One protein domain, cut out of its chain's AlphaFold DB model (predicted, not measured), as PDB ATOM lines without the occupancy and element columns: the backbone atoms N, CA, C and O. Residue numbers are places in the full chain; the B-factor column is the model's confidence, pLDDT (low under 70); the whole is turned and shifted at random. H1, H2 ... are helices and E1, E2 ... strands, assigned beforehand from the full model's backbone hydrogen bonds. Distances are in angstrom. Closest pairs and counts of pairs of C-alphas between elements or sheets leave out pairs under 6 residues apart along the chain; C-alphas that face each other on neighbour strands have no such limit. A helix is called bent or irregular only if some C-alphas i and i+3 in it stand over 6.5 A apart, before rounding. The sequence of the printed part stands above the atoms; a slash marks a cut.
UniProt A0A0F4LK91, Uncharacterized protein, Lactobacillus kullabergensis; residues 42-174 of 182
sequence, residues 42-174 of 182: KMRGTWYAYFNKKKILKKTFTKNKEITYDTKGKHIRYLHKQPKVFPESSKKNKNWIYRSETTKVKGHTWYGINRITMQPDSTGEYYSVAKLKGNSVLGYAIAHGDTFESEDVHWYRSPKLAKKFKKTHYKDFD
ATOM      1  N   LYS A  42      17.866 -33.557 -12.978       94.38
ATOM      2  CA  LYS A  42      17.280 -32.224 -12.718       94.38
ATOM      3  C   LYS A  42      16.123 -32.222 -11.705       94.38
ATOM      4  O   LYS A  42      15.923 -31.221 -11.025       94.38
ATOM      5  N   MET A  43      15.400 -33.337 -11.578       95.56
ATOM      6  CA  MET A  43      14.259 -33.494 -10.671       95.56
ATOM      7  C   MET A  43      14.660 -33.993  -9.278       95.56
ATOM      8  O   MET A  43      13.925 -33.770  -8.320       95.56
ATOM      9  N   ARG A  44      15.835 -34.618  -9.135       97.31
ATOM     10  CA  ARG A  44      16.330 -35.146  -7.850       97.31
ATOM     11  C   ARG A  44      16.594 -34.036  -6.833       97.31
ATOM     12  O   ARG A  44      16.796 -32.881  -7.199       97.31
ATOM     13  N   GLY A  45      16.634 -34.392  -5.556       97.88
ATOM     14  CA  GLY A  45      16.776 -33.482  -4.421       97.88
ATOM     15  C   GLY A  45      15.429 -33.029  -3.858       97.88
ATOM     16  O   GLY A  45      14.372 -33.534  -4.239       97.88
ATOM     17  N   THR A  46      15.484 -32.086  -2.921       98.12
ATOM     18  CA  THR A  46      14.308 -31.582  -2.201       98.12
ATOM     19  C   THR A  46      13.677 -30.390  -2.917       98.12
ATOM     20  O   THR A  46      14.364 -29.595  -3.571       98.12
ATOM     21  N   TRP A  47      12.363 -30.296  -2.764       97.62
ATOM     22  CA  TRP A  47      11.465 -29.307  -3.324       97.62
ATOM     23  C   TRP A  47      10.429 -28.899  -2.276       97.62
ATOM     24  O   TRP A  47      10.012 -29.714  -1.451       97.62
ATOM     25  N   TYR A  48      10.007 -27.641  -2.330       95.25
ATOM     26  CA  TYR A  48       9.077 -27.030  -1.390       95.25
ATOM     27  C   TYR A  48       8.033 -26.206  -2.135       95.25
ATOM     28  O   TYR A  48       8.391 -25.441  -3.028       95.25
ATOM     29  N   ALA A  49       6.773 -26.301  -1.730       91.81
ATOM     30  CA  ALA A  49       5.688 -25.481  -2.263       91.81
ATOM     31  C   ALA A  49       4.785 -24.974  -1.135       91.81
ATOM     32  O   ALA A  49       4.839 -25.488  -0.018       91.81
ATOM     33  N   TYR A  50       3.966 -23.959  -1.409       87.25
ATOM     34  CA  TYR A  50       2.973 -23.455  -0.457       87.25
ATOM     35  C   TYR A  50       1.566 -23.858  -0.887       87.25
ATOM     36  O   TYR A  50       1.048 -23.333  -1.866       87.25
ATOM     37  N   PHE A  51       0.925 -24.722  -0.104       74.69
ATOM     38  CA  PHE A  51      -0.467 -25.107  -0.304       74.69
ATOM     39  C   PHE A  51      -1.407 -24.176   0.475       74.69
ATOM     40  O   PHE A  51      -1.128 -23.797   1.625       74.69
ATOM     41  N   ASN A  52      -2.499 -23.757  -0.172       68.19
ATOM     42  CA  ASN A  52      -3.510 -22.824   0.348       68.19
ATOM     43  C   ASN A  52      -2.921 -21.599   1.077       68.19
ATOM     44  O   ASN A  52      -3.444 -21.138   2.091       68.19
ATOM     45  N   LYS A  53      -1.785 -21.082   0.574       67.44
ATOM     46  CA  LYS A  53      -1.045 -19.895   1.060       67.44
ATOM     47  C   LYS A  53      -0.562 -19.956   2.529       67.44
ATOM     48  O   LYS A  53       0.096 -18.997   2.961       67.44
ATOM     49  N   LYS A  54      -0.828 -21.056   3.255       69.75
ATOM     50  CA  LYS A  54      -0.617 -21.236   4.709       69.75
ATOM     51  C   LYS A  54       0.383 -22.345   5.072       69.75
ATOM     52  O   LYS A  54       1.179 -22.129   5.981       69.75
ATOM     53  N   LYS A  55       0.374 -23.501   4.395       79.12
ATOM     54  CA  LYS A  55       1.218 -24.664   4.751       79.12
ATOM     55  C   LYS A  55       2.328 -24.882   3.725       79.12
ATOM     56  O   LYS A  55       2.089 -24.740   2.530       79.12
ATOM     57  N   ILE A  56       3.522 -25.243   4.193       85.81
ATOM     58  CA  ILE A  56       4.630 -25.660   3.329       85.81
ATOM     59  C   ILE A  56       4.566 -27.175   3.106       85.81
ATOM     60  O   ILE A  56       4.573 -27.945   4.064       85.81
ATOM     61  N   LEU A  57       4.499 -27.593   1.846       91.19
ATOM     62  CA  LEU A  57       4.686 -28.982   1.438       91.19
ATOM     63  C   LEU A  57       6.168 -29.226   1.156       91.19
ATOM     64  O   LEU A  57       6.873 -28.320   0.700       91.19
ATOM     65  N   LYS A  58       6.638 -30.455   1.377       95.25
ATOM     66  CA  LYS A  58       8.005 -30.877   1.038       95.25
ATOM     67  C   LYS A  58       7.960 -32.174   0.238       95.25
ATOM     68  O   LYS A  58       7.375 -33.154   0.685       95.25
ATOM     69  N   LYS A  59       8.629 -32.195  -0.914       96.00
ATOM     70  CA  LYS A  59       8.779 -33.374  -1.775       96.00
ATOM     71  C   LYS A  59      10.260 -33.599  -2.069       96.00
ATOM     72  O   LYS A  59      10.985 -32.655  -2.369       96.00
ATOM     73  N   THR A  60      10.738 -34.832  -1.965       98.00
ATOM     74  CA  THR A  60      12.140 -35.189  -2.218       98.00
ATOM     75  C   THR A  60      12.203 -36.353  -3.193       98.00
ATOM     76  O   THR A  60      11.704 -37.435  -2.895       98.00
ATOM     77  N   PHE A  61      12.873 -36.156  -4.328       97.69
ATOM     78  CA  PHE A  61      13.149 -37.221  -5.291       97.69
ATOM     79  C   PHE A  61      14.593 -37.706  -5.138       97.69
ATOM     80  O   PHE A  61      15.536 -36.919  -5.224       97.69
ATOM     81  N   THR A  62      14.801 -39.002  -4.929       97.50
ATOM     82  CA  THR A  62      16.137 -39.625  -4.959       97.50
ATOM     83  C   THR A  62      16.426 -40.167  -6.367       97.50
ATOM     84  O   THR A  62      15.808 -39.742  -7.342       97.50
ATOM     85  N   LYS A  63      17.359 -41.121  -6.521       96.25
ATOM     86  CA  LYS A  63      17.477 -41.887  -7.772       96.25
ATOM     87  C   LYS A  63      16.161 -42.609  -8.092       96.25
ATOM     88  O   LYS A  63      15.733 -42.539  -9.233       96.25
ATOM     89  N   ASN A  64      15.534 -43.257  -7.109       96.56
ATOM     90  CA  ASN A  64      14.448 -44.230  -7.294       96.56
ATOM     91  C   ASN A  64      13.317 -44.147  -6.245       96.56
ATOM     92  O   ASN A  64      12.504 -45.062  -6.153       96.56
ATOM     93  N   LYS A  65      13.262 -43.092  -5.426       97.12
ATOM     94  CA  LYS A  65      12.187 -42.866  -4.446       97.12
ATOM     95  C   LYS A  65      11.652 -41.451  -4.564       97.12
ATOM     96  O   LYS A  65      12.427 -40.521  -4.781       97.12
ATOM     97  N   GLU A  66      10.357 -41.299  -4.358       96.50
ATOM     98  CA  GLU A  66       9.731 -40.023  -4.039       96.50
ATOM     99  C   GLU A  66       9.286 -40.063  -2.580       96.50
ATOM    100  O   GLU A  66       8.700 -41.048  -2.131       96.50
ATOM    101  N   ILE A  67       9.582 -39.002  -1.838       97.31
ATOM    102  CA  ILE A  67       9.210 -38.846  -0.435       97.31
ATOM    103  C   ILE A  67       8.433 -37.539  -0.312       97.31
ATOM    104  O   ILE A  67       9.014 -36.468  -0.489       97.31
ATOM    105  N   THR A  68       7.148 -37.627   0.005       94.19
ATOM    106  CA  THR A  68       6.265 -36.471   0.206       94.19
ATOM    107  C   THR A  68       5.962 -36.315   1.690       94.19
ATOM    108  O   THR A  68       5.760 -37.303   2.397       94.19
ATOM    109  N   TYR A  69       5.968 -35.071   2.157       91.81
ATOM    110  CA  TYR A  69       5.537 -34.661   3.486       91.81
ATOM    111  C   TYR A  69       4.387 -33.666   3.314       91.81
ATOM    112  O   TYR A  69       4.588 -32.569   2.777       91.81
ATOM    113  N   ASP A  70       3.205 -34.066   3.764       84.94
ATOM    114  CA  ASP A  70       1.971 -33.285   3.700       84.94
ATOM    115  C   ASP A  70       1.183 -33.400   5.023       84.94
ATOM    116  O   ASP A  70       1.721 -33.815   6.052       84.94
ATOM    117  N   THR A  71      -0.085 -32.984   5.037       79.38
ATOM    118  CA  THR A  71      -0.930 -32.991   6.244       79.38
ATOM    119  C   THR A  71      -1.283 -34.381   6.774       79.38
ATOM    120  O   THR A  71      -1.706 -34.475   7.922       79.38
ATOM    121  N   LYS A  72      -1.135 -35.439   5.969       84.25
ATOM    122  CA  LYS A  72      -1.335 -36.847   6.355       84.25
ATOM    123  C   LYS A  72      -0.023 -37.522   6.789       84.25
ATOM    124  O   LYS A  72      -0.033 -38.679   7.201       84.25
ATOM    125  N   GLY A  73       1.096 -36.793   6.747       88.75
ATOM    126  CA  GLY A  73       2.401 -37.238   7.223       88.75
ATOM    127  C   GLY A  73       3.383 -37.528   6.091       88.75
ATOM    128  O   GLY A  73       3.485 -36.774   5.124       88.75
ATOM    129  N   LYS A  74       4.181 -38.591   6.258       94.31
ATOM    130  CA  LYS A  74       5.267 -38.969   5.344       94.31
ATOM    131  C   LYS A  74       4.837 -40.126   4.444       94.31
ATOM    132  O   LYS A  74       4.688 -41.255   4.908       94.31
ATOM    133  N   HIS A  75       4.771 -39.874   3.145       93.50
ATOM    134  CA  HIS A  75       4.483 -40.877   2.123       93.50
ATOM    135  C   HIS A  75       5.746 -41.181   1.309       93.50
ATOM    136  O   HIS A  75       6.489 -40.271   0.944       93.50
ATOM    137  N   ILE A  76       6.011 -42.463   1.032       95.69
ATOM    138  CA  ILE A  76       7.153 -42.900   0.214       95.69
ATOM    139  C   ILE A  76       6.638 -43.745  -0.944       95.69
ATOM    140  O   ILE A  76       5.993 -44.769  -0.720       95.69
ATOM    141  N   ARG A  77       6.984 -43.339  -2.166       94.81
ATOM    142  CA  ARG A  77       6.740 -44.098  -3.395       94.81
ATOM    143  C   ARG A  77       8.057 -44.548  -4.008       94.81
ATOM    144  O   ARG A  77       9.070 -43.854  -3.905       94.81
ATOM    145  N   TYR A  78       8.042 -45.715  -4.634       94.81
ATOM    146  CA  TYR A  78       9.226 -46.379  -5.173       94.81
ATOM    147  C   TYR A  78       9.111 -46.457  -6.689       94.81
ATOM    148  O   TYR A  78       8.110 -46.948  -7.201       94.81
ATOM    149  N   LEU A  79      10.127 -45.975  -7.401       93.38
ATOM    150  CA  LEU A  79      10.171 -46.010  -8.858       93.38
ATOM    151  C   LEU A  79      10.652 -47.380  -9.336       93.38
ATOM    152  O   LEU A  79      11.828 -47.724  -9.190       93.38
ATOM    153  N   HIS A  80       9.735 -48.135  -9.928       91.31
ATOM    154  CA  HIS A  80       9.991 -49.439 -10.525       91.31
ATOM    155  C   HIS A  80      10.092 -49.329 -12.051       91.31
ATOM    156  O   HIS A  80       9.688 -48.340 -12.664       91.31
ATOM    157  N   LYS A  81      10.663 -50.363 -12.679       86.94
ATOM    158  CA  LYS A  81      10.619 -50.528 -14.134       86.94
ATOM    159  C   LYS A  81       9.157 -50.759 -14.528       86.94
ATOM    160  O   LYS A  81       8.505 -51.591 -13.899       86.94
ATOM    161  N   GLN A  82       8.656 -50.036 -15.529       83.88
ATOM    162  CA  GLN A  82       7.307 -50.263 -16.047       83.88
ATOM    163  C   GLN A  82       7.212 -51.707 -16.579       83.88
ATOM    164  O   GLN A  82       8.048 -52.102 -17.397       83.88
ATOM    165  N   PRO A  83       6.272 -52.528 -16.086       81.69
ATOM    166  CA  PRO A  83       6.115 -53.894 -16.556       81.69
ATOM    167  C   PRO A  83       5.352 -53.909 -17.891       81.69
ATOM    168  O   PRO A  83       4.660 -52.950 -18.223       81.69
ATOM    169  N   LYS A  84       5.458 -55.006 -18.654       82.38
ATOM    170  CA  LYS A  84       4.613 -55.217 -19.848       82.38
ATOM    171  C   LYS A  84       3.148 -55.479 -19.480       82.38
ATOM    172  O   LYS A  84       2.257 -55.082 -20.213       82.38
ATOM    173  N   VAL A  85       2.928 -56.140 -18.343       83.00
ATOM    174  CA  VAL A  85       1.619 -56.433 -17.749       83.00
ATOM    175  C   VAL A  85       1.673 -55.931 -16.312       83.00
ATOM    176  O   VAL A  85       2.596 -56.287 -15.576       83.00
ATOM    177  N   PHE A  86       0.745 -55.061 -15.917       81.94
ATOM    178  CA  PHE A  86       0.716 -54.549 -14.548       81.94
ATOM    179  C   PHE A  86       0.323 -55.675 -13.581       81.94
ATOM    180  O   PHE A  86      -0.655 -56.371 -13.843       81.94
ATOM    181  N   PRO A  87       1.071 -55.892 -12.482       83.44
ATOM    182  CA  PRO A  87       0.663 -56.862 -11.479       83.44
ATOM    183  C   PRO A  87      -0.573 -56.358 -10.727       83.44
ATOM    184  O   PRO A  87      -0.795 -55.152 -10.622       83.44
ATOM    185  N   GLU A  88      -1.337 -57.274 -10.143       85.19
ATOM    186  CA  GLU A  88      -2.461 -56.919  -9.278       85.19
ATOM    187  C   GLU A  88      -2.015 -56.075  -8.074       85.19
ATOM    188  O   GLU A  88      -0.905 -56.222  -7.543       85.19
ATOM    189  N   SER A  89      -2.896 -55.183  -7.620       84.94
ATOM    190  CA  SER A  89      -2.633 -54.324  -6.465       84.94
ATOM    191  C   SER A  89      -2.587 -55.143  -5.171       84.94
ATOM    192  O   SER A  89      -3.504 -55.888  -4.842       84.94
ATOM    193  N   SER A  90      -1.509 -54.992  -4.405       87.69
ATOM    194  CA  SER A  90      -1.228 -55.761  -3.194       87.69
ATOM    195  C   SER A  90      -0.489 -54.919  -2.151       87.69
ATOM    196  O   SER A  90       0.118 -53.884  -2.445       87.69
ATOM    197  N   LYS A  91      -0.430 -55.405  -0.903       88.19
ATOM    198  CA  LYS A  91       0.344 -54.755   0.177       88.19
ATOM    199  C   LYS A  91       1.827 -54.533  -0.188       88.19
ATOM    200  O   LYS A  91       2.424 -53.591   0.334       88.19
ATOM    201  N   LYS A  92       2.396 -55.354  -1.086       88.88
ATOM    202  CA  LYS A  92       3.799 -55.306  -1.547       88.88
ATOM    203  C   LYS A  92       4.066 -54.195  -2.570       88.88
ATOM    204  O   LYS A  92       5.139 -53.595  -2.538       88.88
ATOM    205  N   ASN A  93       3.113 -53.922  -3.464       88.69
ATOM    206  CA  ASN A  93       3.286 -53.010  -4.603       88.69
ATOM    207  C   ASN A  93       2.397 -51.748  -4.555       88.69
ATOM    208  O   ASN A  93       2.572 -50.869  -5.391       88.69
ATOM    209  N   LYS A  94       1.548 -51.572  -3.528       88.50
ATOM    210  CA  LYS A  94       0.709 -50.367  -3.312       88.50
ATOM    211  C   LYS A  94       1.435 -49.011  -3.382       88.50
ATOM    212  O   LYS A  94       0.808 -47.988  -3.626       88.50
ATOM    213  N   ASN A  95       2.748 -48.997  -3.138       91.62
ATOM    214  CA  ASN A  95       3.599 -47.801  -3.167       91.62
ATOM    215  C   ASN A  95       4.497 -47.736  -4.419       91.62
ATOM    216  O   ASN A  95       5.422 -46.918  -4.465       91.62
ATOM    217  N   TRP A  96       4.302 -48.620  -5.400       92.38
ATOM    218  CA  TRP A  96       5.069 -48.615  -6.642       92.38
ATOM    219  C   TRP A  96       4.513 -47.560  -7.596       92.38
ATOM    220  O   TRP A  96       3.304 -47.409  -7.774       92.38
ATOM    221  N   ILE A  97       5.438 -46.834  -8.209       91.19
ATOM    222  CA  ILE A  97       5.194 -45.907  -9.305       91.19
ATOM    223  C   ILE A  97       6.112 -46.264 -10.465       91.19
ATOM    224  O   ILE A  97       7.195 -46.827 -10.281       91.19
ATOM    225  N   TYR A  98       5.679 -45.908 -11.662       88.56
ATOM    226  CA  TYR A  98       6.364 -46.197 -12.910       88.56
ATOM    227  C   TYR A  98       6.509 -44.898 -13.687       88.56
ATOM    228  O   TYR A  98       5.602 -44.069 -13.665       88.56
ATOM    229  N   ARG A  99       7.637 -44.705 -14.371       85.62
ATOM    230  CA  ARG A  99       7.773 -43.574 -15.290       85.62
ATOM    231  C   ARG A  99       7.146 -43.967 -16.621       85.62
ATOM    232  O   ARG A  99       7.642 -44.899 -17.249       85.62
ATOM    233  N   SER A 100       6.098 -43.263 -17.022       78.00
ATOM    234  CA  SER A 100       5.493 -43.379 -18.347       78.00
ATOM    235  C   SER A 100       6.290 -42.543 -19.366       78.00
ATOM    236  O   SER A 100       7.466 -42.207 -19.142       78.00
ATOM    237  N   GLU A 101       5.703 -42.275 -20.530       75.69
ATOM    238  CA  GLU A 101       6.346 -41.484 -21.576       75.69
ATOM    239  C   GLU A 101       6.583 -40.023 -21.158       75.69
ATOM    240  O   GLU A 101       6.041 -39.504 -20.177       75.69
ATOM    241  N   THR A 102       7.466 -39.354 -21.899       82.19
ATOM    242  CA  THR A 102       7.733 -37.927 -21.722       82.19
ATOM    243  C   THR A 102       7.079 -37.135 -22.835       82.19
ATOM    244  O   THR A 102       7.445 -37.318 -23.994       82.19
ATOM    245  N   THR A 103       6.200 -36.201 -22.486       80.75
ATOM    246  CA  THR A 103       5.587 -35.281 -23.451       80.75
ATOM    247  C   THR A 103       6.263 -33.905 -23.426       80.75
ATOM    248  O   THR A 103       6.915 -33.524 -22.443       80.75
ATOM    249  N   LYS A 104       6.154 -33.162 -24.532       85.06
ATOM    250  CA  LYS A 104       6.608 -31.772 -24.653       85.06
ATOM    251  C   LYS A 104       5.386 -30.864 -24.751       85.06
ATOM    252  O   LYS A 104       4.683 -30.899 -25.750       85.06
ATOM    253  N   VAL A 105       5.179 -30.015 -23.748       78.69
ATOM    254  CA  VAL A 105       4.064 -29.054 -23.693       78.69
ATOM    255  C   VAL A 105       4.647 -27.672 -23.413       78.69
ATOM    256  O   VAL A 105       5.474 -27.538 -22.512       78.69
ATOM    257  N   LYS A 106       4.283 -26.667 -24.223       80.19
ATOM    258  CA  LYS A 106       4.805 -25.283 -24.150       80.19
ATOM    259  C   LYS A 106       6.345 -25.193 -24.044       80.19
ATOM    260  O   LYS A 106       6.892 -24.431 -23.258       80.19
ATOM    261  N   GLY A 107       7.067 -26.026 -24.799       83.25
ATOM    262  CA  GLY A 107       8.540 -26.086 -24.771       83.25
ATOM    263  C   GLY A 107       9.151 -26.819 -23.564       83.25
ATOM    264  O   GLY A 107      10.359 -27.064 -23.539       83.25
ATOM    265  N   HIS A 108       8.347 -27.247 -22.591       84.44
ATOM    266  CA  HIS A 108       8.801 -27.985 -21.416       84.44
ATOM    267  C   HIS A 108       8.684 -29.503 -21.600       84.44
ATOM    268  O   HIS A 108       7.651 -30.011 -22.027       84.44
ATOM    269  N   THR A 109       9.729 -30.248 -21.225       88.31
ATOM    270  CA  THR A 109       9.665 -31.717 -21.113       88.31
ATOM    271  C   THR A 109       9.069 -32.125 -19.774       88.31
ATOM    272  O   THR A 109       9.695 -31.908 -18.726       88.31
ATOM    273  N   TRP A 110       7.913 -32.773 -19.840       86.94
ATOM    274  CA  TRP A 110       7.200 -33.351 -18.713       86.94
ATOM    275  C   TRP A 110       7.451 -34.857 -18.625       86.94
ATOM    276  O   TRP A 110       7.511 -35.547 -19.640       86.94
ATOM    277  N   TYR A 111       7.606 -35.365 -17.407       88.38
ATOM    278  CA  TYR A 111       7.802 -36.779 -17.100       88.38
ATOM    279  C   TYR A 111       6.534 -37.310 -16.442       88.38
ATOM    280  O   TYR A 111       6.229 -36.891 -15.322       88.38
ATOM    281  N   GLY A 112       5.824 -38.208 -17.125       86.12
ATOM    282  CA  GLY A 112       4.681 -38.907 -16.551       86.12
ATOM    283  C   GLY A 112       5.113 -39.939 -15.504       86.12
ATOM    284  O   GLY A 112       6.152 -40.598 -15.637       86.12
ATOM    285  N   ILE A 113       4.325 -40.045 -14.439       87.75
ATOM    286  CA  ILE A 113       4.487 -40.937 -13.295       87.75
ATOM    287  C   ILE A 113       3.126 -41.584 -13.019       87.75
ATOM    288  O   ILE A 113       2.208 -40.948 -12.502       87.75
ATOM    289  N   ASN A 114       3.009 -42.870 -13.338       82.62
ATOM    290  CA  ASN A 114       1.774 -43.639 -13.184       82.62
ATOM    291  C   ASN A 114       1.862 -44.522 -11.926       82.62
ATOM    292  O   ASN A 114       2.950 -44.956 -11.529       82.62
ATOM    293  N   ARG A 115       0.717 -44.813 -11.300       80.06
ATOM    294  CA  ARG A 115       0.599 -45.783 -10.193       80.06
ATOM    295  C   ARG A 115       0.053 -47.109 -10.725       80.06
ATOM    296  O   ARG A 115      -0.501 -47.159 -11.812       80.06
ATOM    297  N   ILE A 116       0.179 -48.176  -9.940       69.44
ATOM    298  CA  ILE A 116      -0.295 -49.520 -10.317       69.44
ATOM    299  C   ILE A 116      -1.819 -49.622 -10.508       69.44
ATOM    300  O   ILE A 116      -2.286 -50.429 -11.297       69.44
ATOM    301  N   THR A 117      -2.594 -48.794  -9.803       58.94
ATOM    302  CA  THR A 117      -4.067 -48.767  -9.851       58.94
ATOM    303  C   THR A 117      -4.619 -47.850 -10.944       58.94
ATOM    304  O   THR A 117      -5.777 -47.450 -10.873       58.94
ATOM    305  N   MET A 118      -3.775 -47.412 -11.874       60.59
ATOM    306  CA  MET A 118      -4.097 -46.399 -12.874       60.59
ATOM    307  C   MET A 118      -3.774 -47.014 -14.228       60.59
ATOM    308  O   MET A 118      -2.620 -47.380 -14.477       60.59
ATOM    309  N   GLN A 119      -4.794 -47.186 -15.067       52.41
ATOM    310  CA  GLN A 119      -4.583 -47.638 -16.437       52.41
ATOM    311  C   GLN A 119      -3.751 -46.571 -17.189       52.41
ATOM    312  O   GLN A 119      -3.686 -45.420 -16.744       52.41
ATOM    313  N   PRO A 120      -3.029 -46.917 -18.273       48.34
ATOM    314  CA  PRO A 120      -2.088 -45.994 -18.925       48.34
ATOM    315  C   PRO A 120      -2.697 -44.662 -19.400       48.34
ATOM    316  O   PRO A 120      -1.967 -43.680 -19.524       48.34
ATOM    317  N   ASP A 121      -4.008 -44.660 -19.623       47.41
ATOM    318  CA  ASP A 121      -4.904 -43.585 -20.059       47.41
ATOM    319  C   ASP A 121      -5.556 -42.784 -18.907       47.41
ATOM    320  O   ASP A 121      -6.053 -41.680 -19.122       47.41
ATOM    321  N   SER A 122      -5.537 -43.283 -17.666       50.94
ATOM    322  CA  SER A 122      -6.270 -42.685 -16.547       50.94
ATOM    323  C   SER A 122      -5.351 -41.970 -15.558       50.94
ATOM    324  O   SER A 122      -4.680 -42.552 -14.707       50.94
ATOM    325  N   THR A 123      -5.432 -40.640 -15.570       57.81
ATOM    326  CA  THR A 123      -4.996 -39.754 -14.475       57.81
ATOM    327  C   THR A 123      -3.506 -39.801 -14.072       57.81
ATOM    328  O   THR A 123      -3.161 -39.783 -12.893       57.81
ATOM    329  N   GLY A 124      -2.576 -39.839 -15.033       74.00
ATOM    330  CA  GLY A 124      -1.133 -39.776 -14.736       74.00
ATOM    331  C   GLY A 124      -0.691 -38.483 -14.021       74.00
ATOM    332  O   GLY A 124      -1.206 -37.400 -14.296       74.00
ATOM    333  N   GLU A 125       0.307 -38.581 -13.136       86.38
ATOM    334  CA  GLU A 125       0.974 -37.414 -12.538       86.38
ATOM    335  C   GLU A 125       2.152 -36.968 -13.406       86.38
ATOM    336  O   GLU A 125       3.036 -37.767 -13.705       86.38
ATOM    337  N   TYR A 126       2.235 -35.687 -13.747       87.75
ATOM    338  CA  TYR A 126       3.284 -35.156 -14.610       87.75
ATOM    339  C   TYR A 126       4.137 -34.121 -13.888       87.75
ATOM    340  O   TYR A 126       3.643 -33.211 -13.226       87.75
ATOM    341  N   TYR A 127       5.452 -34.238 -14.064       91.12
ATOM    342  CA  TYR A 127       6.431 -33.330 -13.474       91.12
ATOM    343  C   TYR A 127       7.310 -32.706 -14.551       91.12
ATOM    344  O   TYR A 127       7.840 -33.414 -15.406       91.12
ATOM    345  N   SER A 128       7.551 -31.400 -14.485       91.81
ATOM    346  CA  SER A 128       8.524 -30.714 -15.345       91.81
ATOM    347  C   SER A 128       9.477 -29.880 -14.500       91.81
ATOM    348  O   SER A 128       9.098 -29.338 -13.469       91.81
ATOM    349  N   VAL A 129      10.734 -29.773 -14.934       93.19
ATOM    350  CA  VAL A 129      11.738 -28.923 -14.280       93.19
ATOM    351  C   VAL A 129      12.345 -27.968 -15.290       93.19
ATOM    352  O   VAL A 129      12.905 -28.418 -16.300       93.19
ATOM    353  N   ALA A 130      12.290 -26.681 -14.954       91.56
ATOM    354  CA  ALA A 130      12.838 -25.564 -15.714       91.56
ATOM    355  C   ALA A 130      13.637 -24.611 -14.808       91.56
ATOM    356  O   ALA A 130      13.555 -24.678 -13.578       91.56
ATOM    357  N   LYS A 131      14.407 -23.702 -15.417       91.12
ATOM    358  CA  LYS A 131      14.941 -22.515 -14.738       91.12
ATOM    359  C   LYS A 131      14.077 -21.316 -15.120       91.12
ATOM    360  O   LYS A 131      14.082 -20.936 -16.283       91.12
ATOM    361  N   LEU A 132      13.387 -20.705 -14.159       84.12
ATOM    362  CA  LEU A 132      12.611 -19.479 -14.363       84.12
ATOM    363  C   LEU A 132      13.172 -18.358 -13.488       84.12
ATOM    364  O   LEU A 132      13.332 -18.527 -12.278       84.12
ATOM    365  N   LYS A 133      13.498 -17.211 -14.102       83.75
ATOM    366  CA  LYS A 133      14.094 -16.042 -13.421       83.75
ATOM    367  C   LYS A 133      15.271 -16.443 -12.507       83.75
ATOM    368  O   LYS A 133      15.290 -16.122 -11.322       83.75
ATOM    369  N   GLY A 134      16.189 -17.256 -13.039       88.81
ATOM    370  CA  GLY A 134      17.359 -17.809 -12.336       88.81
ATOM    371  C   GLY A 134      17.086 -18.967 -11.358       88.81
ATOM    372  O   GLY A 134      18.019 -19.663 -10.963       88.81
ATOM    373  N   ASN A 135      15.830 -19.233 -10.991       91.06
ATOM    374  CA  ASN A 135      15.466 -20.230  -9.985       91.06
ATOM    375  C   ASN A 135      15.086 -21.565 -10.634       91.06
ATOM    376  O   ASN A 135      14.371 -21.590 -11.631       91.06
ATOM    377  N   SER A 136      15.514 -22.689 -10.050       94.25
ATOM    378  CA  SER A 136      14.970 -23.999 -10.438       94.25
ATOM    379  C   SER A 136      13.533 -24.124  -9.932       94.25
ATOM    380  O   SER A 136      13.311 -24.025  -8.721       94.25
ATOM    381  N   VAL A 137      12.602 -24.378 -10.848       93.69
ATOM    382  CA  VAL A 137      11.175 -24.590 -10.580       93.69
ATOM    383  C   VAL A 137      10.789 -25.992 -11.039       93.69
ATOM    384  O   VAL A 137      11.159 -26.408 -12.140       93.69
ATOM    385  N   LEU A 138      10.068 -26.711 -10.183       94.06
ATOM    386  CA  LEU A 138       9.387 -27.960 -10.496       94.06
ATOM    387  C   LEU A 138       7.889 -27.655 -10.616       94.06
ATOM    388  O   LEU A 138       7.257 -27.263  -9.634       94.06
ATOM    389  N   GLY A 139       7.348 -27.823 -11.817       90.62
ATOM    390  CA  GLY A 139       5.911 -27.831 -12.063       90.62
ATOM    391  C   GLY A 139       5.331 -29.225 -11.842       90.62
ATOM    392  O   GLY A 139       6.039 -30.232 -11.971       90.62
ATOM    393  N   TYR A 140       4.044 -29.257 -11.520       88.38
ATOM    394  CA  TYR A 140       3.249 -30.455 -11.290       88.38
ATOM    395  C   TYR A 140       1.907 -30.305 -12.011       88.38
ATOM    396  O   TYR A 140       1.326 -29.222 -12.004       88.38
ATOM    397  N   ALA A 141       1.445 -31.374 -12.648       84.19
ATOM    398  CA  ALA A 141       0.145 -31.448 -13.296       84.19
ATOM    399  C   ALA A 141      -0.441 -32.853 -13.134       84.19
ATOM    400  O   ALA A 141       0.301 -33.826 -12.968       84.19
ATOM    401  N   ILE A 142      -1.762 -32.954 -13.201       79.62
ATOM    402  CA  ILE A 142      -2.513 -34.208 -13.139       79.62
ATOM    403  C   ILE A 142      -3.330 -34.310 -14.432       79.62
ATOM    404  O   ILE A 142      -3.997 -33.353 -14.819       79.62
ATOM    405  N   ALA A 143      -3.252 -35.442 -15.131       71.75
ATOM    406  CA  ALA A 143      -4.193 -35.742 -16.212       71.75
ATOM    407  C   ALA A 143      -5.572 -36.081 -15.623       71.75
ATOM    408  O   ALA A 143      -5.645 -36.665 -14.549       71.75
ATOM    409  N   HIS A 144      -6.655 -35.792 -16.329       63.22
ATOM    410  CA  HIS A 144      -8.033 -36.123 -15.966       63.22
ATOM    411  C   HIS A 144      -8.806 -36.435 -17.255       63.22
ATOM    412  O   HIS A 144      -9.376 -35.543 -17.885       63.22
ATOM    413  N   GLY A 145      -8.764 -37.705 -17.679       60.81
ATOM    414  CA  GLY A 145      -9.150 -38.094 -19.041       60.81
ATOM    415  C   GLY A 145      -8.315 -37.325 -20.066       60.81
ATOM    416  O   GLY A 145      -7.103 -37.192 -19.896       60.81
ATOM    417  N   ASP A 146      -8.984 -36.738 -21.058       55.00
ATOM    418  CA  ASP A 146      -8.368 -35.912 -22.106       55.00
ATOM    419  C   ASP A 146      -7.919 -34.521 -21.620       55.00
ATOM    420  O   ASP A 146      -7.233 -33.789 -22.336       55.00
ATOM    421  N   THR A 147      -8.299 -34.126 -20.402       52.06
ATOM    422  CA  THR A 147      -7.900 -32.841 -19.816       52.06
ATOM    423  C   THR A 147      -6.659 -32.988 -18.943       52.06
ATOM    424  O   THR A 147      -6.346 -34.058 -18.432       52.06
ATOM    425  N   PHE A 148      -5.938 -31.890 -18.739       58.56
ATOM    426  CA  PHE A 148      -4.837 -31.826 -17.788       58.56
ATOM    427  C   PHE A 148      -5.011 -30.585 -16.921       58.56
ATOM    428  O   PHE A 148      -5.192 -29.479 -17.431       58.56
ATOM    429  N   GLU A 149      -4.931 -30.772 -15.609       60.59
ATOM    430  CA  GLU A 149      -4.952 -29.690 -14.637       60.59
ATOM    431  C   GLU A 149      -3.539 -29.518 -14.074       60.59
ATOM    432  O   GLU A 149      -3.017 -30.356 -13.334       60.59
ATOM    433  N   SER A 150      -2.875 -28.425 -14.452       60.09
ATOM    434  CA  SER A 150      -1.714 -27.954 -13.699       60.09
ATOM    435  C   SER A 150      -2.217 -27.345 -12.397       60.09
ATOM    436  O   SER A 150      -2.855 -26.292 -12.432       60.09
ATOM    437  N   GLU A 151      -1.900 -27.958 -11.255       64.88
ATOM    438  CA  GLU A 151      -2.099 -27.279  -9.977       64.88
ATOM    439  C   GLU A 151      -1.316 -25.953  -9.996       64.88
ATOM    440  O   GLU A 151      -0.151 -25.915 -10.399       64.88
ATOM    441  N   ASP A 152      -1.904 -24.876  -9.466       66.12
ATOM    442  CA  ASP A 152      -1.281 -23.544  -9.300       66.12
ATOM    443  C   ASP A 152      -0.082 -23.524  -8.311       66.12
ATOM    444  O   ASP A 152       0.334 -22.488  -7.777       66.12
ATOM    445  N   VAL A 153       0.487 -24.695  -8.033       77.12
ATOM    446  CA  VAL A 153       1.435 -25.000  -6.970       77.12
ATOM    447  C   VAL A 153       2.801 -25.311  -7.583       77.12
ATOM    448  O   VAL A 153       3.185 -26.457  -7.813       77.12
ATOM    449  N   HIS A 154       3.582 -24.255  -7.803       88.06
ATOM    450  CA  HIS A 154       4.976 -24.370  -8.240       88.06
ATOM    451  C   HIS A 154       5.903 -24.708  -7.068       88.06
ATOM    452  O   HIS A 154       5.800 -24.136  -5.976       88.06
ATOM    453  N   TRP A 155       6.849 -25.617  -7.303       93.31
ATOM    454  CA  TRP A 155       7.777 -26.110  -6.290       93.31
ATOM    455  C   TRP A 155       9.193 -25.551  -6.495       93.31
ATOM    456  O   TRP A 155       9.712 -25.492  -7.608       93.31
ATOM    457  N   TYR A 156       9.865 -25.198  -5.399       95.44
ATOM    458  CA  TYR A 156      11.159 -24.507  -5.387       95.44
ATOM    459  C   TYR A 156      12.192 -25.233  -4.524       95.44
ATOM    460  O   TYR A 156      11.852 -25.987  -3.615       95.44
ATOM    461  N   ARG A 157      13.481 -24.967  -4.752       96.12
ATOM    462  CA  ARG A 157      14.586 -25.630  -4.031       96.12
ATOM    463  C   ARG A 157      14.752 -25.246  -2.557       96.12
ATOM    464  O   ARG A 157      15.485 -25.930  -1.849       96.12
ATOM    465  N   SER A 158      14.083 -24.200  -2.071       95.44
ATOM    466  CA  SER A 158      14.143 -23.807  -0.658       95.44
ATOM    467  C   SER A 158      12.805 -23.274  -0.125       95.44
ATOM    468  O   SER A 158      12.024 -22.704  -0.897       95.44
ATOM    469  N   PRO A 159      12.557 -23.368   1.198       94.31
ATOM    470  CA  PRO A 159      11.382 -22.774   1.840       94.31
ATOM    471  C   PRO A 159      11.256 -21.264   1.604       94.31
ATOM    472  O   PRO A 159      10.154 -20.757   1.411       94.31
ATOM    473  N   LYS A 160      12.387 -20.541   1.576       93.69
ATOM    474  CA  LYS A 160      12.431 -19.085   1.357       93.69
ATOM    475  C   LYS A 160      11.919 -18.711  -0.038       93.69
ATOM    476  O   LYS A 160      11.132 -17.776  -0.158       93.69
ATOM    477  N   LEU A 161      12.312 -19.463  -1.071       94.12
ATOM    478  CA  LEU A 161      11.819 -19.267  -2.439       94.12
ATOM    479  C   LEU A 161      10.336 -19.631  -2.554       94.12
ATOM    480  O   LEU A 161       9.560 -18.827  -3.065       94.12
ATOM    481  N   ALA A 162       9.927 -20.771  -1.989       92.62
ATOM    482  CA  ALA A 162       8.524 -21.181  -1.963       92.62
ATOM    483  C   ALA A 162       7.629 -20.134  -1.273       92.62
ATOM    484  O   ALA A 162       6.558 -19.812  -1.780       92.62
ATOM    485  N   LYS A 163       8.082 -19.537  -0.158       91.25
ATOM    486  CA  LYS A 163       7.361 -18.459   0.542       91.25
ATOM    487  C   LYS A 163       7.305 -17.171  -0.285       91.25
ATOM    488  O   LYS A 163       6.252 -16.537  -0.320       91.25
ATOM    489  N   LYS A 164       8.410 -16.794  -0.945       91.31
ATOM    490  CA  LYS A 164       8.510 -15.592  -1.796       91.31
ATOM    491  C   LYS A 164       7.565 -15.663  -2.997       91.31
ATOM    492  O   LYS A 164       6.900 -14.680  -3.300       91.31
ATOM    493  N   PHE A 165       7.482 -16.821  -3.645       89.38
ATOM    494  CA  PHE A 165       6.746 -17.009  -4.896       89.38
ATOM    495  C   PHE A 165       5.405 -17.755  -4.730       89.38
ATOM    496  O   PHE A 165       4.823 -18.209  -5.708       89.38
ATOM    497  N   LYS A 166       4.844 -17.824  -3.510       87.19
ATOM    498  CA  LYS A 166       3.563 -18.514  -3.207       87.19
ATOM    499  C   LYS A 166       2.293 -17.930  -3.857       87.19
ATOM    500  O   LYS A 166       1.193 -18.399  -3.578       87.19
ATOM    501  N   LYS A 167       2.426 -16.836  -4.609       84.12
ATOM    502  CA  LYS A 167       1.371 -16.204  -5.425       84.12
ATOM    503  C   LYS A 167       1.773 -16.127  -6.908       84.12
ATOM    504  O   LYS A 167       1.103 -15.462  -7.686       84.12
ATOM    505  N   THR A 168       2.910 -16.711  -7.282       85.06
ATOM    506  CA  THR A 168       3.426 -16.674  -8.647       85.06
ATOM    507  C   THR A 168       2.938 -17.905  -9.381       85.06
ATOM    508  O   THR A 168       3.308 -19.018  -9.025       85.06
ATOM    509  N   HIS A 169       2.141 -17.675 -10.415       82.31
ATOM    510  CA  HIS A 169       1.758 -18.665 -11.405       82.31
ATOM    511  C   HIS A 169       2.604 -18.438 -12.673       82.31
ATOM    512  O   HIS A 169       2.849 -17.291 -13.062       82.31
ATOM    513  N   TYR A 170       3.079 -19.516 -13.296       82.06
ATOM    514  CA  TYR A 170       3.882 -19.482 -14.519       82.06
ATOM    515  C   TYR A 170       3.090 -20.103 -15.670       82.06
ATOM    516  O   TYR A 170       3.018 -21.324 -15.757       82.06
ATOM    517  N   LYS A 171       2.567 -19.265 -16.574       77.75
ATOM    518  CA  LYS A 171       1.743 -19.700 -17.718       77.75
ATOM    519  C   LYS A 171       2.439 -20.720 -18.625       77.75
ATOM    520  O   LYS A 171       1.797 -21.539 -19.276       77.75
ATOM    521  N   ASP A 172       3.767 -20.703 -18.674       72.69
ATOM    522  CA  ASP A 172       4.560 -21.654 -19.463       72.69
ATOM    523  C   ASP A 172       4.441 -23.092 -18.916       72.69
ATOM    524  O   ASP A 172       4.607 -24.061 -19.651       72.69
ATOM    525  N   PHE A 173       4.077 -23.238 -17.638       74.19
ATOM    526  CA  PHE A 173       3.786 -24.515 -16.994       74.19
ATOM    527  C   PHE A 173       2.308 -24.945 -17.080       74.19
ATOM    528  O   PHE A 173       2.017 -26.035 -16.590       74.19
ATOM    529  N   ASP A 174       1.388 -24.183 -17.703       71.69
ATOM    530  CA  ASP A 174       0.019 -24.696 -17.892       71.69
ATOM    531  C   ASP A 174       0.079 -25.917 -18.804       71.69
ATOM    532  O   ASP A 174       0.431 -25.831 -19.990       71.69
TER     533      ASP A 174
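AT A GLANCE: This is residues 42 to 174 of the 182 residues of an uncharacterized protein of Lactobacillus kullabergensis (UniProt A0A0F4LK91). One nine-stranded sheet curls back on itself like a partly closed barrel, E1 to E4 making one wall and E6 to E9 the other, with E5 as the bent hinge between them. The short helix H1 packs on E1 at one end, and the long link of residues 81 to 95 loops out at the opposite end. The printed part has 133 residues, with nine named strands followed by one named helix along the chain; the sheet runs E1 E2 E3 E4 E5 E6 E7 E8 E9, mixed, parallel between E4 and E5 and antiparallel elsewhere. The class is mostly strand, and the whole is compact, with a radius of gyration of the C-alphas of 15.0 A and spans of 44 by 32 by 25 A.

HOW THE PARTS SIT: The sheet holds two meanders, in which each strand is the antiparallel neighbour of the one before: E1, residues 45 to 51, E2, residues 55 to 61, E3, residues 65 to 70, and E4, residues 73 to 80; then E5, residues 96 to 105, E6, residues 108 to 115, E7, residues 125 to 132, E8, residues 135 to 144, and E9, residues 147 to 150. Each two strands that follow each other within a meander form a hairpin. E1 and E9 are the edge strands. The sheet is strongly twisted and curled, its strands' lines turning by 83 degrees and the way across it by 115 degrees from edge to edge. It is a folded sheet, bent back into two leaves that face each other: E1 E2 E3 E4 face E6 E7 E8 E9, with 14 pairs of C-alphas within 11 A. The hinge E5 bends by 55 degrees at residue 101. E4 and E5 are parallel neighbours, with N 80 and O 97 within hydrogen-bond range at 2.9 A; the pairing is staggered, as E4 pairs with E3 over its residues 73 to 78 and with E5 over its residues 78 to 80. Within hydrogen-bond range are also N 47 and O 59 of E1 and E2, 2.8 A, N 103 and O 110 of E5 and E6, 3.2 A, N 113 and O 125 of E6 and E7, 2.7 A, and N 144 and O 147 of E8 and E9, 2.7 A. Across the fold the closest C-alphas of E1 and E8 are those of Trp 47 and Leu 138, 7.6 A apart. Residues 155 to 156 form a short antiparallel pairing with residues 137 to 138 of E8. H1, residues 159 to 164, is on the sheet at a height of 6.2 A, over E1 and slantwise to the strands at 43 degrees to E1 on the local plane. Its closest C-alphas with E1 are those of Ala 49 and Ala 162, 5.2 A apart. In H1 every O i to N i+4 pair is within hydrogen-bond range.

IN THESE COORDINATES: E1 begins at C-alpha 45, (16.776, -33.482, -4.421), and measures 19.6 A; E2 measures 20.0 A, E3 16.2 A and E4 22.8 A. E5 measures 26.0 A, E6 22.6 A, E7 21.5 A and E9 10.0 A. E8 spans 29.0 A and ends at C-alpha 144, (-8.033, -36.123, -15.966). H1 measures 8.5 A and ends at C-alpha 164, (8.510, -15.592, -1.796).

THE WHOLE: The C-alphas farthest apart are those of Val 85 and Lys 164, 44.4 A. The printed part has no cut. The link from E4 to E5, 15 residues, is long. The mean pLDDT of the printed part is 83.9; residues 52 to 54, 116 to 123 and 144 to 152 are under 70, and E9 has a mean of 58.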